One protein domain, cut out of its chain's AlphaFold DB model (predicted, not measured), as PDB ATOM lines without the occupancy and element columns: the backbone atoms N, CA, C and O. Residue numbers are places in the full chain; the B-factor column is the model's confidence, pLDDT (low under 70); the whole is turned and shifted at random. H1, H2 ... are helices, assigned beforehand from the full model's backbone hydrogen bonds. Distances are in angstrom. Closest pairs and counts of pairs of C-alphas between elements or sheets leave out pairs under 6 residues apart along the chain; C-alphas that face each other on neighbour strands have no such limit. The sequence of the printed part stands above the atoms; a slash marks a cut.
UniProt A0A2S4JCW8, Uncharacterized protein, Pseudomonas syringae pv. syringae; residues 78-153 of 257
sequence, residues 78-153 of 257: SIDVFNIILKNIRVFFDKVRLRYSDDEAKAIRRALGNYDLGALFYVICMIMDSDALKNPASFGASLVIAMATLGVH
ATOM      1  N   SER A  78     137.719 215.254 191.338       95.00
ATOM      2  CA  SER A  78     136.576 214.617 191.990       95.00
ATOM      3  C   SER A  78     135.257 215.036 191.334       95.00
ATOM      4  O   SER A  78     135.157 216.086 190.686       95.00
ATOM      5  N   ILE A  79     134.196 214.274 191.593       95.19
ATOM      6  CA  ILE A  79     132.819 214.616 191.192       95.19
ATOM      7  C   ILE A  79     132.412 216.031 191.656       95.19
ATOM      8  O   ILE A  79     131.669 216.733 190.960       95.19
ATOM      9  N   ASP A  80     132.923 216.499 192.799       95.81
ATOM     10  CA  ASP A  80     132.638 217.841 193.314       95.81
ATOM     11  C   ASP A  80     133.142 218.946 192.381       95.81
ATOM     12  O   ASP A  80     132.433 219.933 192.158       95.81
ATOM     13  N   VAL A  81     134.314 218.761 191.768       97.50
ATOM     14  CA  VAL A  81     134.881 219.699 190.788       97.50
ATOM     15  C   VAL A  81     133.940 219.844 189.596       97.50
ATOM     16  O   VAL A  81     133.588 220.964 189.220       97.50
ATOM     17  N   PHE A  82     133.455 218.727 189.044       98.12
ATOM     18  CA  PHE A  82     132.481 218.740 187.949       98.12
ATOM     19  C   PHE A  82     131.204 219.483 188.332       98.12
ATOM     20  O   PHE A  82     130.729 220.339 187.583       98.12
ATOM     21  N   ASN A  83     130.670 219.205 189.521       97.69
ATOM     22  CA  ASN A  83     129.452 219.839 190.015       97.69
ATOM     23  C   ASN A  83     129.619 221.357 190.196       97.69
ATOM     24  O   ASN A  83     128.702 222.121 189.881       97.69
ATOM     25  N   ILE A  84     130.771 221.812 190.694       98.25
ATOM     26  CA  ILE A  84     131.089 223.238 190.851       98.25
ATOM     27  C   ILE A  84     131.195 223.919 189.485       98.25
ATOM     28  O   ILE A  84     130.568 224.961 189.270       98.25
ATOM     29  N   ILE A  85     131.925 223.319 188.543       98.06
ATOM     30  CA  ILE A  85     132.094 223.864 187.191       98.06
ATOM     31  C   ILE A  85     130.745 223.927 186.471       98.06
ATOM     32  O   ILE A  85     130.409 224.953 185.882       98.06
ATOM     33  N   LEU A  86     129.926 222.876 186.563       97.44
ATOM     34  CA  LEU A  86     128.607 222.833 185.934       97.44
ATOM     35  C   LEU A  86     127.677 223.932 186.471       97.44
ATOM     36  O   LEU A  86     126.948 224.554 185.696       97.44
ATOM     37  N   LYS A  87     127.730 224.226 187.778       97.50
ATOM     38  CA  LYS A  87     126.985 225.345 188.388       97.50
ATOM     39  C   LYS A  87     127.440 226.707 187.854       97.50
ATOM     40  O   LYS A  87     126.609 227.596 187.686       97.50
ATOM     41  N   ASN A  88     128.727 226.854 187.541       97.00
ATOM     42  CA  ASN A  88     129.334 228.094 187.048       97.00
ATOM     43  C   ASN A  88     129.528 228.129 185.519       97.00
ATOM     44  O   ASN A  88     130.170 229.037 184.993       97.00
ATOM     45  N   ILE A  89     128.930 227.192 184.774       96.38
ATOM     46  CA  ILE A  89     129.228 226.959 183.349       96.38
ATOM     47  C   ILE A  89     128.957 228.161 182.433       96.38
ATOM     48  O   ILE A  89     129.523 228.265 181.348       96.38
ATOM     49  N   ARG A  90     128.113 229.106 182.867       96.06
ATOM     50  CA  ARG A  90     127.856 230.346 182.120       96.06
ATOM     51  C   ARG A  90     129.129 231.168 181.908       96.06
ATOM     52  O   ARG A  90     129.306 231.691 180.818       96.06
ATOM     53  N   VAL A  91     130.041 231.185 182.885       95.75
ATOM     54  CA  VAL A  91     131.333 231.887 182.772       95.75
ATOM     55  C   VAL A  91     132.149 231.343 181.599       95.75
ATOM     56  O   VAL A  91     132.747 232.102 180.837       95.75
ATOM     57  N   PHE A  92     132.134 230.022 181.419       96.94
ATOM     58  CA  PHE A  92     132.767 229.377 180.279       96.94
ATOM     59  C   PHE A  92     132.094 229.760 178.961       96.94
ATOM     60  O   PHE A  92     132.781 230.181 178.034       96.94
ATOM     61  N   PHE A  93     130.765 229.686 178.886       96.94
ATOM     62  CA  PHE A  93     130.035 230.042 177.668       96.94
ATOM     63  C   PHE A  93     130.248 231.488 177.238       96.94
ATOM     64  O   PHE A  93     130.482 231.727 176.056       96.94
ATOM     65  N   ASP A  94     130.281 232.429 178.179       94.94
ATOM     66  CA  ASP A  94     130.579 233.829 177.883       94.94
ATOM     67  C   ASP A  94     131.994 233.984 177.301       94.94
ATOM     68  O   ASP A  94     132.195 234.697 176.312       94.94
ATOM     69  N   LYS A  95     132.978 233.258 177.853       93.19
ATOM     70  CA  LYS A  95     134.370 233.265 177.374       93.19
ATOM     71  C   LYS A  95     134.496 232.734 175.946       93.19
ATOM     72  O   LYS A  95     135.232 233.323 175.153       93.19
ATOM     73  N   VAL A  96     133.789 231.653 175.614       93.31
ATOM     74  CA  VAL A  96     133.820 231.034 174.273       93.31
ATOM     75  C   VAL A  96     132.722 231.543 173.333       93.31
ATOM     76  O   VAL A  96     132.608 231.058 172.211       93.31
ATOM     77  N   ARG A  97     131.948 232.553 173.755       94.62
ATOM     78  CA  ARG A  97     130.849 233.181 172.995       94.62
ATOM     79  C   ARG A  97     129.745 232.207 172.562       94.62
ATOM     80  O   ARG A  97     129.153 232.384 171.500       94.62
ATOM     81  N   LEU A  98     129.443 231.217 173.399       95.12
ATOM     82  CA  LEU A  98     128.303 230.317 173.219       95.12
ATOM     83  C   LEU A  98     127.079 230.853 173.959       95.12
ATOM     84  O   LEU A  98     127.181 231.368 175.072       95.12
ATOM     85  N   ARG A  99     125.889 230.700 173.376       94.25
ATOM     86  CA  ARG A  99     124.635 230.956 174.089       94.25
ATOM     87  C   ARG A  99     124.211 229.692 174.813       94.25
ATOM     88  O   ARG A  99     124.371 228.578 174.333       94.25
ATOM     89  N   TYR A 100     123.566 229.865 175.961       91.69
ATOM     90  CA  TYR A 100     123.108 228.741 176.786       91.69
ATOM     91  C   TYR A 100     122.148 227.775 176.055       91.69
ATOM     92  O   TYR A 100     122.036 226.601 176.422       91.69
ATOM     93  N   SER A 101     121.430 228.282 175.047       93.12
ATOM     94  CA  SER A 101     120.479 227.542 174.212       93.12
ATOM     95  C   SER A 101     121.114 226.766 173.058       93.12
ATOM     96  O   SER A 101     120.407 225.953 172.461       93.12
ATOM     97  N   ASP A 102     122.383 227.024 172.737       96.44
ATOM     98  CA  ASP A 102     123.069 226.414 171.597       96.44
ATOM     99  C   ASP A 102     123.273 224.913 171.840       96.44
ATOM    100  O   ASP A 102     123.369 224.455 172.988       96.44
ATOM    101  N   ASP A 103     123.300 224.122 170.770       95.81
ATOM    102  CA  ASP A 103     123.369 222.664 170.884       95.81
ATOM    103  C   ASP A 103     124.727 222.206 171.430       95.81
ATOM    104  O   ASP A 103     124.780 221.309 172.276       95.81
ATOM    105  N   GLU A 104     125.808 222.904 171.084       94.12
ATOM    106  CA  GLU A 104     127.139 222.715 171.661       94.12
ATOM    107  C   GLU A 104     127.136 222.998 173.170       94.12
ATOM    108  O   GLU A 104     127.663 222.215 173.962       94.12
ATOM    109  N   ALA A 105     126.474 224.076 173.607       96.00
ATOM    110  CA  ALA A 105     126.360 224.414 175.025       96.00
ATOM    111  C   ALA A 105     125.543 223.368 175.805       96.00
ATOM    112  O   ALA A 105     125.840 223.067 176.968       96.00
ATOM    113  N   LYS A 106     124.511 222.775 175.189       96.81
ATOM    114  CA  LYS A 106     123.775 221.639 175.774       96.81
ATOM    115  C   LYS A 106     124.658 220.397 175.873       96.81
ATOM    116  O   LYS A 106     124.652 219.755 176.923       96.81
ATOM    117  N   ALA A 107     125.413 220.077 174.821       96.75
ATOM    118  CA  ALA A 107     126.305 218.921 174.788       96.75
ATOM    119  C   ALA A 107     127.383 219.010 175.877       96.75
ATOM    120  O   ALA A 107     127.538 218.068 176.651       96.75
ATOM    121  N   ILE A 108     128.036 220.168 176.022       96.94
ATOM    122  CA  ILE A 108     129.062 220.399 177.053       96.94
ATOM    123  C   ILE A 108     128.477 220.253 178.462       96.94
ATOM    124  O   ILE A 108     129.056 219.565 179.299       96.94
ATOM    125  N   ARG A 109     127.300 220.839 178.737       97.25
ATOM    126  CA  ARG A 109     126.635 220.665 180.045       97.25
ATOM    127  C   ARG A 109     126.306 219.212 180.336       97.25
ATOM    128  O   ARG A 109     126.489 218.771 181.465       97.25
ATOM    129  N   ARG A 110     125.802 218.485 179.339       97.62
ATOM    130  CA  ARG A 110     125.471 217.067 179.483       97.62
ATOM    131  C   ARG A 110     126.721 216.237 179.761       97.62
ATOM    132  O   ARG A 110     126.683 215.402 180.651       97.62
ATOM    133  N   ALA A 111     127.810 216.492 179.040       97.31
ATOM    134  CA  ALA A 111     129.074 215.794 179.233       97.31
ATOM    135  C   ALA A 111     129.643 216.040 180.641       97.31
ATOM    136  O   ALA A 111     129.933 215.087 181.357       97.31
ATOM    137  N   LEU A 112     129.679 217.296 181.103       97.44
ATOM    138  CA  LEU A 112     130.090 217.620 182.477       97.44
ATOM    139  C   LEU A 112     129.162 217.009 183.537       97.44
ATOM    140  O   LEU A 112     129.638 216.545 184.566       97.44
ATOM    141  N   GLY A 113     127.850 216.985 183.286       97.19
ATOM    142  CA  GLY A 113     126.872 216.332 184.164       97.19
ATOM    143  C   GLY A 113     127.012 214.808 184.224       97.19
ATOM    144  O   GLY A 113     126.537 214.202 185.176       97.19
ATOM    145  N   ASN A 114     127.685 214.213 183.238       97.19
ATOM    146  CA  ASN A 114     128.040 212.796 183.186       97.19
ATOM    147  C   ASN A 114     129.496 212.534 183.612       97.19
ATOM    148  O   ASN A 114     129.991 211.432 183.397       97.19
ATOM    149  N   TYR A 115     130.183 213.531 184.180       96.44
ATOM    150  CA  TYR A 115     131.573 213.422 184.637       96.44
ATOM    151  C   TYR A 115     132.571 213.067 183.523       96.44
ATOM    152  O   TYR A 115     133.573 212.390 183.746       96.44
ATOM    153  N   ASP A 116     132.307 213.539 182.301       95.75
ATOM    154  CA  ASP A 116     133.174 213.295 181.150       95.75
ATOM    155  C   ASP A 116     134.510 214.051 181.279       95.75
ATOM    156  O   ASP A 116     134.572 215.287 181.259       95.75
ATOM    157  N   LEU A 117     135.597 213.287 181.389       94.06
ATOM    158  CA  LEU A 117     136.960 213.800 181.557       94.06
ATOM    159  C   LEU A 117     137.429 214.645 180.364       94.06
ATOM    160  O   LEU A 117     138.153 215.626 180.550       94.06
ATOM    161  N   GLY A 118     137.011 214.292 179.146       93.12
ATOM    162  CA  GLY A 118     137.350 215.031 177.931       93.12
ATOM    163  C   GLY A 118     136.686 216.406 177.904       93.12
ATOM    164  O   GLY A 118     137.326 217.402 177.562       93.12
ATOM    165  N   ALA A 119     135.432 216.492 178.347       95.50
ATOM    166  CA  ALA A 119     134.724 217.757 178.501       95.50
ATOM    167  C   ALA A 119     135.377 218.650 179.563       95.50
ATOM    168  O   ALA A 119     135.534 219.851 179.334       95.50
ATOM    169  N   LEU A 120     135.806 218.080 180.695       97.19
ATOM    170  CA  LEU A 120     136.532 218.829 181.721       97.19
ATOM    171  C   LEU A 120     137.873 219.360 181.197       97.19
ATOM    172  O   LEU A 120     138.157 220.551 181.339       97.19
ATOM    173  N   PHE A 121     138.661 218.503 180.541       96.25
ATOM    174  CA  PHE A 121     139.910 218.885 179.876       96.25
ATOM    175  C   PHE A 121     139.690 220.059 178.918       96.25
ATOM    176  O   PHE A 121     140.385 221.075 178.998       96.25
ATOM    177  N   TYR A 122     138.691 219.938 178.041       96.12
ATOM    178  CA  TYR A 122     138.347 220.953 177.051       96.12
ATOM    179  C   TYR A 122     137.973 222.285 177.709       96.12
ATOM    180  O   TYR A 122     138.526 223.327 177.354       96.12
ATOM    181  N   VAL A 123     137.081 222.263 178.703       97.38
ATOM    182  CA  VAL A 123     136.617 223.471 179.399       97.38
ATOM    183  C   VAL A 123     137.776 224.195 180.081       97.38
ATOM    184  O   VAL A 123     137.925 225.403 179.894       97.38
ATOM    185  N   ILE A 124     138.635 223.479 180.813       96.88
ATOM    186  CA  ILE A 124     139.807 224.078 181.469       96.88
ATOM    187  C   ILE A 124     140.754 224.677 180.422       96.88
ATOM    188  O   ILE A 124     141.120 225.849 180.528       96.88
ATOM    189  N   CYS A 125     141.104 223.908 179.385       96.25
ATOM    190  CA  CYS A 125     142.019 224.332 178.322       96.25
ATOM    191  C   CYS A 125     141.555 225.629 177.642       96.25
ATOM    192  O   CYS A 125     142.340 226.550 177.414       96.25
ATOM    193  N   MET A 126     140.258 225.739 177.361       96.19
ATOM    194  CA  MET A 126     139.688 226.898 176.678       96.19
ATOM    195  C   MET A 126     139.642 228.158 177.559       96.19
ATOM    196  O   MET A 126     139.810 229.262 177.032       96.19
ATOM    197  N   ILE A 127     139.472 228.020 178.881       95.94
ATOM    198  CA  ILE A 127     139.490 229.153 179.827       95.94
ATOM    199  C   ILE A 127     140.892 229.736 180.020       95.94
ATOM    200  O   ILE A 127     141.008 230.953 180.192       95.94
ATOM    201  N   MET A 128     141.931 228.894 180.010       95.81
ATOM    202  CA  MET A 128     143.321 229.313 180.238       95.81
ATOM    203  C   MET A 128     143.765 230.437 179.293       95.81
ATOM    204  O   MET A 128     143.211 230.623 178.210       95.81
ATOM    205  N   ASP A 129     144.770 231.211 179.700       92.81
ATOM    206  CA  ASP A 129     145.319 232.299 178.890       92.81
ATOM    207  C   ASP A 129     146.015 231.748 177.632       92.81
ATOM    208  O   ASP A 129     146.751 230.768 177.721       92.81
ATOM    209  N   SER A 130     145.824 232.371 176.462       89.06
ATOM    210  CA  SER A 130     146.483 231.941 175.210       89.06
ATOM    211  C   SER A 130     148.005 231.929 175.319       89.06
ATOM    212  O   SER A 130     148.665 231.145 174.648       89.06
ATOM    213  N   ASP A 131     148.547 232.758 176.205       88.50
ATOM    214  CA  ASP A 131     149.978 232.937 176.413       88.50
ATOM    215  C   ASP A 131     150.548 232.069 177.552       88.50
ATOM    216  O   ASP A 131     151.708 232.232 177.941       88.50
ATOM    217  N   ALA A 132     149.757 231.145 178.112       90.94
ATOM    218  CA  ALA A 132     150.131 230.366 179.296       90.94
ATOM    219  C   ALA A 132     151.383 229.490 179.101       90.94
ATOM    220  O   ALA A 132     152.089 229.204 180.066       90.94
ATOM    221  N   LEU A 133     151.692 229.090 177.863       90.19
ATOM    222  CA  LEU A 133     152.787 228.168 177.537       90.19
ATOM    223  C   LEU A 133     154.191 228.798 177.479       90.19
ATOM    224  O   LEU A 133     155.136 228.142 177.055       90.19
ATOM    225  N   LYS A 134     154.373 230.041 177.943       85.12
ATOM    226  CA  LYS A 134     155.692 230.711 177.969       85.12
ATOM    227  C   LYS A 134     156.733 229.981 178.824       85.12
ATOM    228  O   LYS A 134     157.915 229.999 178.499       85.12
ATOM    229  N   ASN A 135     156.314 229.412 179.952       86.00
ATOM    230  CA  ASN A 135     157.151 228.620 180.854       86.00
ATOM    231  C   ASN A 135     156.258 227.820 181.832       86.00
ATOM    232  O   ASN A 135     155.074 228.144 181.978       86.00
ATOM    233  N   PRO A 136     156.809 226.823 182.553       85.38
ATOM    234  CA  PRO A 136     156.022 225.987 183.458       85.38
ATOM    235  C   PRO A 136     155.282 226.742 184.570       85.38
ATOM    236  O   PRO A 136     154.157 226.380 184.914       85.38
ATOM    237  N   ALA A 137     155.876 227.809 185.115       88.31
ATOM    238  CA  ALA A 137     155.256 228.590 186.183       88.31
ATOM    239  C   ALA A 137     154.043 229.384 185.674       88.31
ATOM    240  O   ALA A 137     152.994 229.390 186.317       88.31
ATOM    241  N   SER A 138     154.158 230.002 184.494       91.56
ATOM    242  CA  SER A 138     153.048 230.688 183.822       91.56
ATOM    243  C   SER A 138     151.906 229.729 183.489       91.56
ATOM    244  O   SER A 138     150.742 230.080 183.687       91.56
ATOM    245  N   PHE A 139     152.227 228.506 183.061       93.06
ATOM    246  CA  PHE A 139     151.218 227.495 182.765       93.06
ATOM    247  C   PHE A 139     150.444 227.079 184.022       93.06
ATOM    248  O   PHE A 139     149.213 227.133 184.034       93.06
ATOM    249  N   GLY A 140     151.156 226.749 185.106       92.31
ATOM    250  CA  GLY A 140     150.545 226.410 186.394       92.31
ATOM    251  C   GLY A 140     149.697 227.552 186.962       92.31
ATOM    252  O   GLY A 140     148.564 227.335 187.387       92.31
ATOM    253  N   ALA A 141     150.188 228.795 186.894       93.50
ATOM    254  CA  ALA A 141     149.422 229.967 187.316       93.50
ATOM    255  C   ALA A 141     148.135 230.136 186.494       93.50
ATOM    256  O   ALA A 141     147.061 230.338 187.065       93.50
ATOM    257  N   SER A 142     148.213 229.998 185.166       95.81
ATOM    258  CA  SER A 142     147.030 230.078 184.306       95.81
ATOM    259  C   SER A 142     146.029 228.960 184.589       95.81
ATOM    260  O   SER A 142     144.829 229.205 184.475       95.81
ATOM    261  N   LEU A 143     146.487 227.759 184.944       96.00
ATOM    262  CA  LEU A 143     145.614 226.644 185.306       96.00
ATOM    263  C   LEU A 143     144.843 226.950 186.595       96.00
ATOM    264  O   LEU A 143     143.623 226.802 186.634       96.00
ATOM    265  N   VAL A 144     145.525 227.451 187.628       95.69
ATOM    266  CA  VAL A 144     144.884 227.860 188.892       95.69
ATOM    267  C   VAL A 144     143.862 228.969 188.658       95.69
ATOM    268  O   VAL A 144     142.749 228.897 189.177       95.69
ATOM    269  N   ILE A 145     144.213 229.977 187.854       96.38
ATOM    270  CA  ILE A 145     143.303 231.075 187.500       96.38
ATOM    271  C   ILE A 145     142.092 230.545 186.728       96.38
ATOM    272  O   ILE A 145     140.968 230.971 186.996       96.38
ATOM    273  N   ALA A 146     142.289 229.603 185.804       96.75
ATOM    274  CA  ALA A 146     141.200 229.000 185.045       96.75
ATOM    275  C   ALA A 146     140.226 228.234 185.950       96.75
ATOM    276  O   ALA A 146     139.018 228.452 185.880       96.75
ATOM    277  N   MET A 147     140.753 227.411 186.859       96.81
ATOM    278  CA  MET A 147     139.960 226.687 187.855       96.81
ATOM    279  C   MET A 147     139.175 227.653 188.752       96.81
ATOM    280  O   MET A 147     137.965 227.505 188.910       96.81
ATOM    281  N   ALA A 148     139.828 228.706 189.250       97.69
ATOM    282  CA  ALA A 148     139.181 229.731 190.066       97.69
ATOM    283  C   ALA A 148     138.091 230.497 189.298       97.69
ATOM    284  O   ALA A 148     137.031 230.780 189.851       97.69
ATOM    285  N   THR A 149     138.314 230.782 188.013       97.44
ATOM    286  CA  THR A 149     137.324 231.416 187.122       97.44
ATOM    287  C   THR A 149     136.072 230.552 186.970       97.44
ATOM    288  O   THR A 149     134.963 231.073 186.889       97.44
ATOM    289  N   LEU A 150     136.230 229.228 186.991       97.62
ATOM    290  CA  LEU A 150     135.130 228.261 186.979       97.62
ATOM    291  C   LEU A 150     134.545 227.980 188.379       97.62
ATOM    292  O   LEU A 150     133.684 227.113 188.527       97.62
ATOM    293  N   GLY A 151     134.990 228.711 189.404       97.38
ATOM    294  CA  GLY A 151     134.506 228.605 190.782       97.38
ATOM    295  C   GLY A 151     135.187 227.529 191.631       97.38
ATOM    296  O   GLY A 151     134.741 227.297 192.750       97.38
ATOM    297  N   VAL A 152     136.248 226.885 191.135       97.81
ATOM    298  CA  VAL A 152     136.976 225.817 191.837       97.81
ATOM    299  C   VAL A 152     138.200 226.397 192.541       97.81
ATOM    300  O   VAL A 152     139.157 226.839 191.901       97.81
ATOM    301  N   HIS A 153     138.223 226.363 193.873       96.88
ATOM    302  CA  HIS A 153     139.422 226.713 194.624       96.88
ATOM    303  C   HIS A 153     140.413 225.542 194.617       96.88
ATOM    304  O   HIS A 153     140.187 224.533 195.279       96.88
TER     305      HIS A 153
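AT A GLANCE: This is residues 78 to 153 of the 257 residues of an uncharacterized protein of Pseudomonas syringae pv. syringae (UniProt A0A2S4JCW8). H4 sits in the middle of this small helical domain, with H1, H2 and H3 clustered on one side of it, their centres making a triangle, and H5 on the other side. The longest helix, H5, starts far out on that side and runs back to H4, nearly at right angles to it, giving the domain much of its length. The printed part has 76 residues with five named helices, H1 to H5 in order along the chain, and no named strand; its class is all helix. The whole is compact, with a radius of gyration of the C-alphas of 12.3 A and spans of 36 by 27 by 19 A.

HOW THE PARTS SIT: H1, residues 79 to 87, and H2, residues 89 to 96, meet only through their link, which is tight. H3, residues 103 to 113, touches H1 at a shallow tilt of 31 degrees, opposite ways; their closest C-alphas, those of Phe 82 and Leu 112, are 6.1 A apart. H2 and H3 are close but not clearly touching, with the C-alphas of Phe 93 and Ala 105 closest at 7.2 A. The hub is H4, residues 117 to 127, which touches three other helices. It touches H3 at a steep tilt of 60 degrees, opposite ways, the closest C-alphas being those of Ala 111 and Ala 119, 6.0 A apart. It touches H2 at a steep tilt of 56 degrees, the same way, closest at the C-alphas of Phe 92 and Ile 127, 6.7 A apart. H5, residues 136 to 149, touches H4 with residues 143 to 149 alone, about perpendicular at 80 degrees; the C-alphas of Ile 127 and Ala 146 are closest, at 5.5 A. H3 and H5 are apart, while H1 and H5 are near each other. The helix packing is mostly crossed, with 1 of 4 touching pairs at a shallow tilt. In H1, H2, H3, H4 and H5, every O i to N i+4 pair is within hydrogen-bond range.

IN THESE COORDINATES: H1 begins at C-alpha 79, (132.819, 214.616, 191.192), and measures 12.5 A from first to last C-alpha. H2 measures 11.0 A, H3 15.1 A and H4 15.7 A. H4 ends at C-alpha 127, (139.490, 229.153, 179.827). H5 measures 19.8 A and ends at C-alpha 149, (137.324, 231.416, 187.122).

THE WHOLE: The two C-alphas farthest apart, those of Ser 101 and Asn 135, are 37.3 A apart. The printed part, residues 78 to 153, has no cut. The links from H2 to H3 and from H4 to H5 are short, that from H3 to H4 is tight, and no link is long. The mean pLDDT of the printed part is 95.1, and no printed residue is under 70.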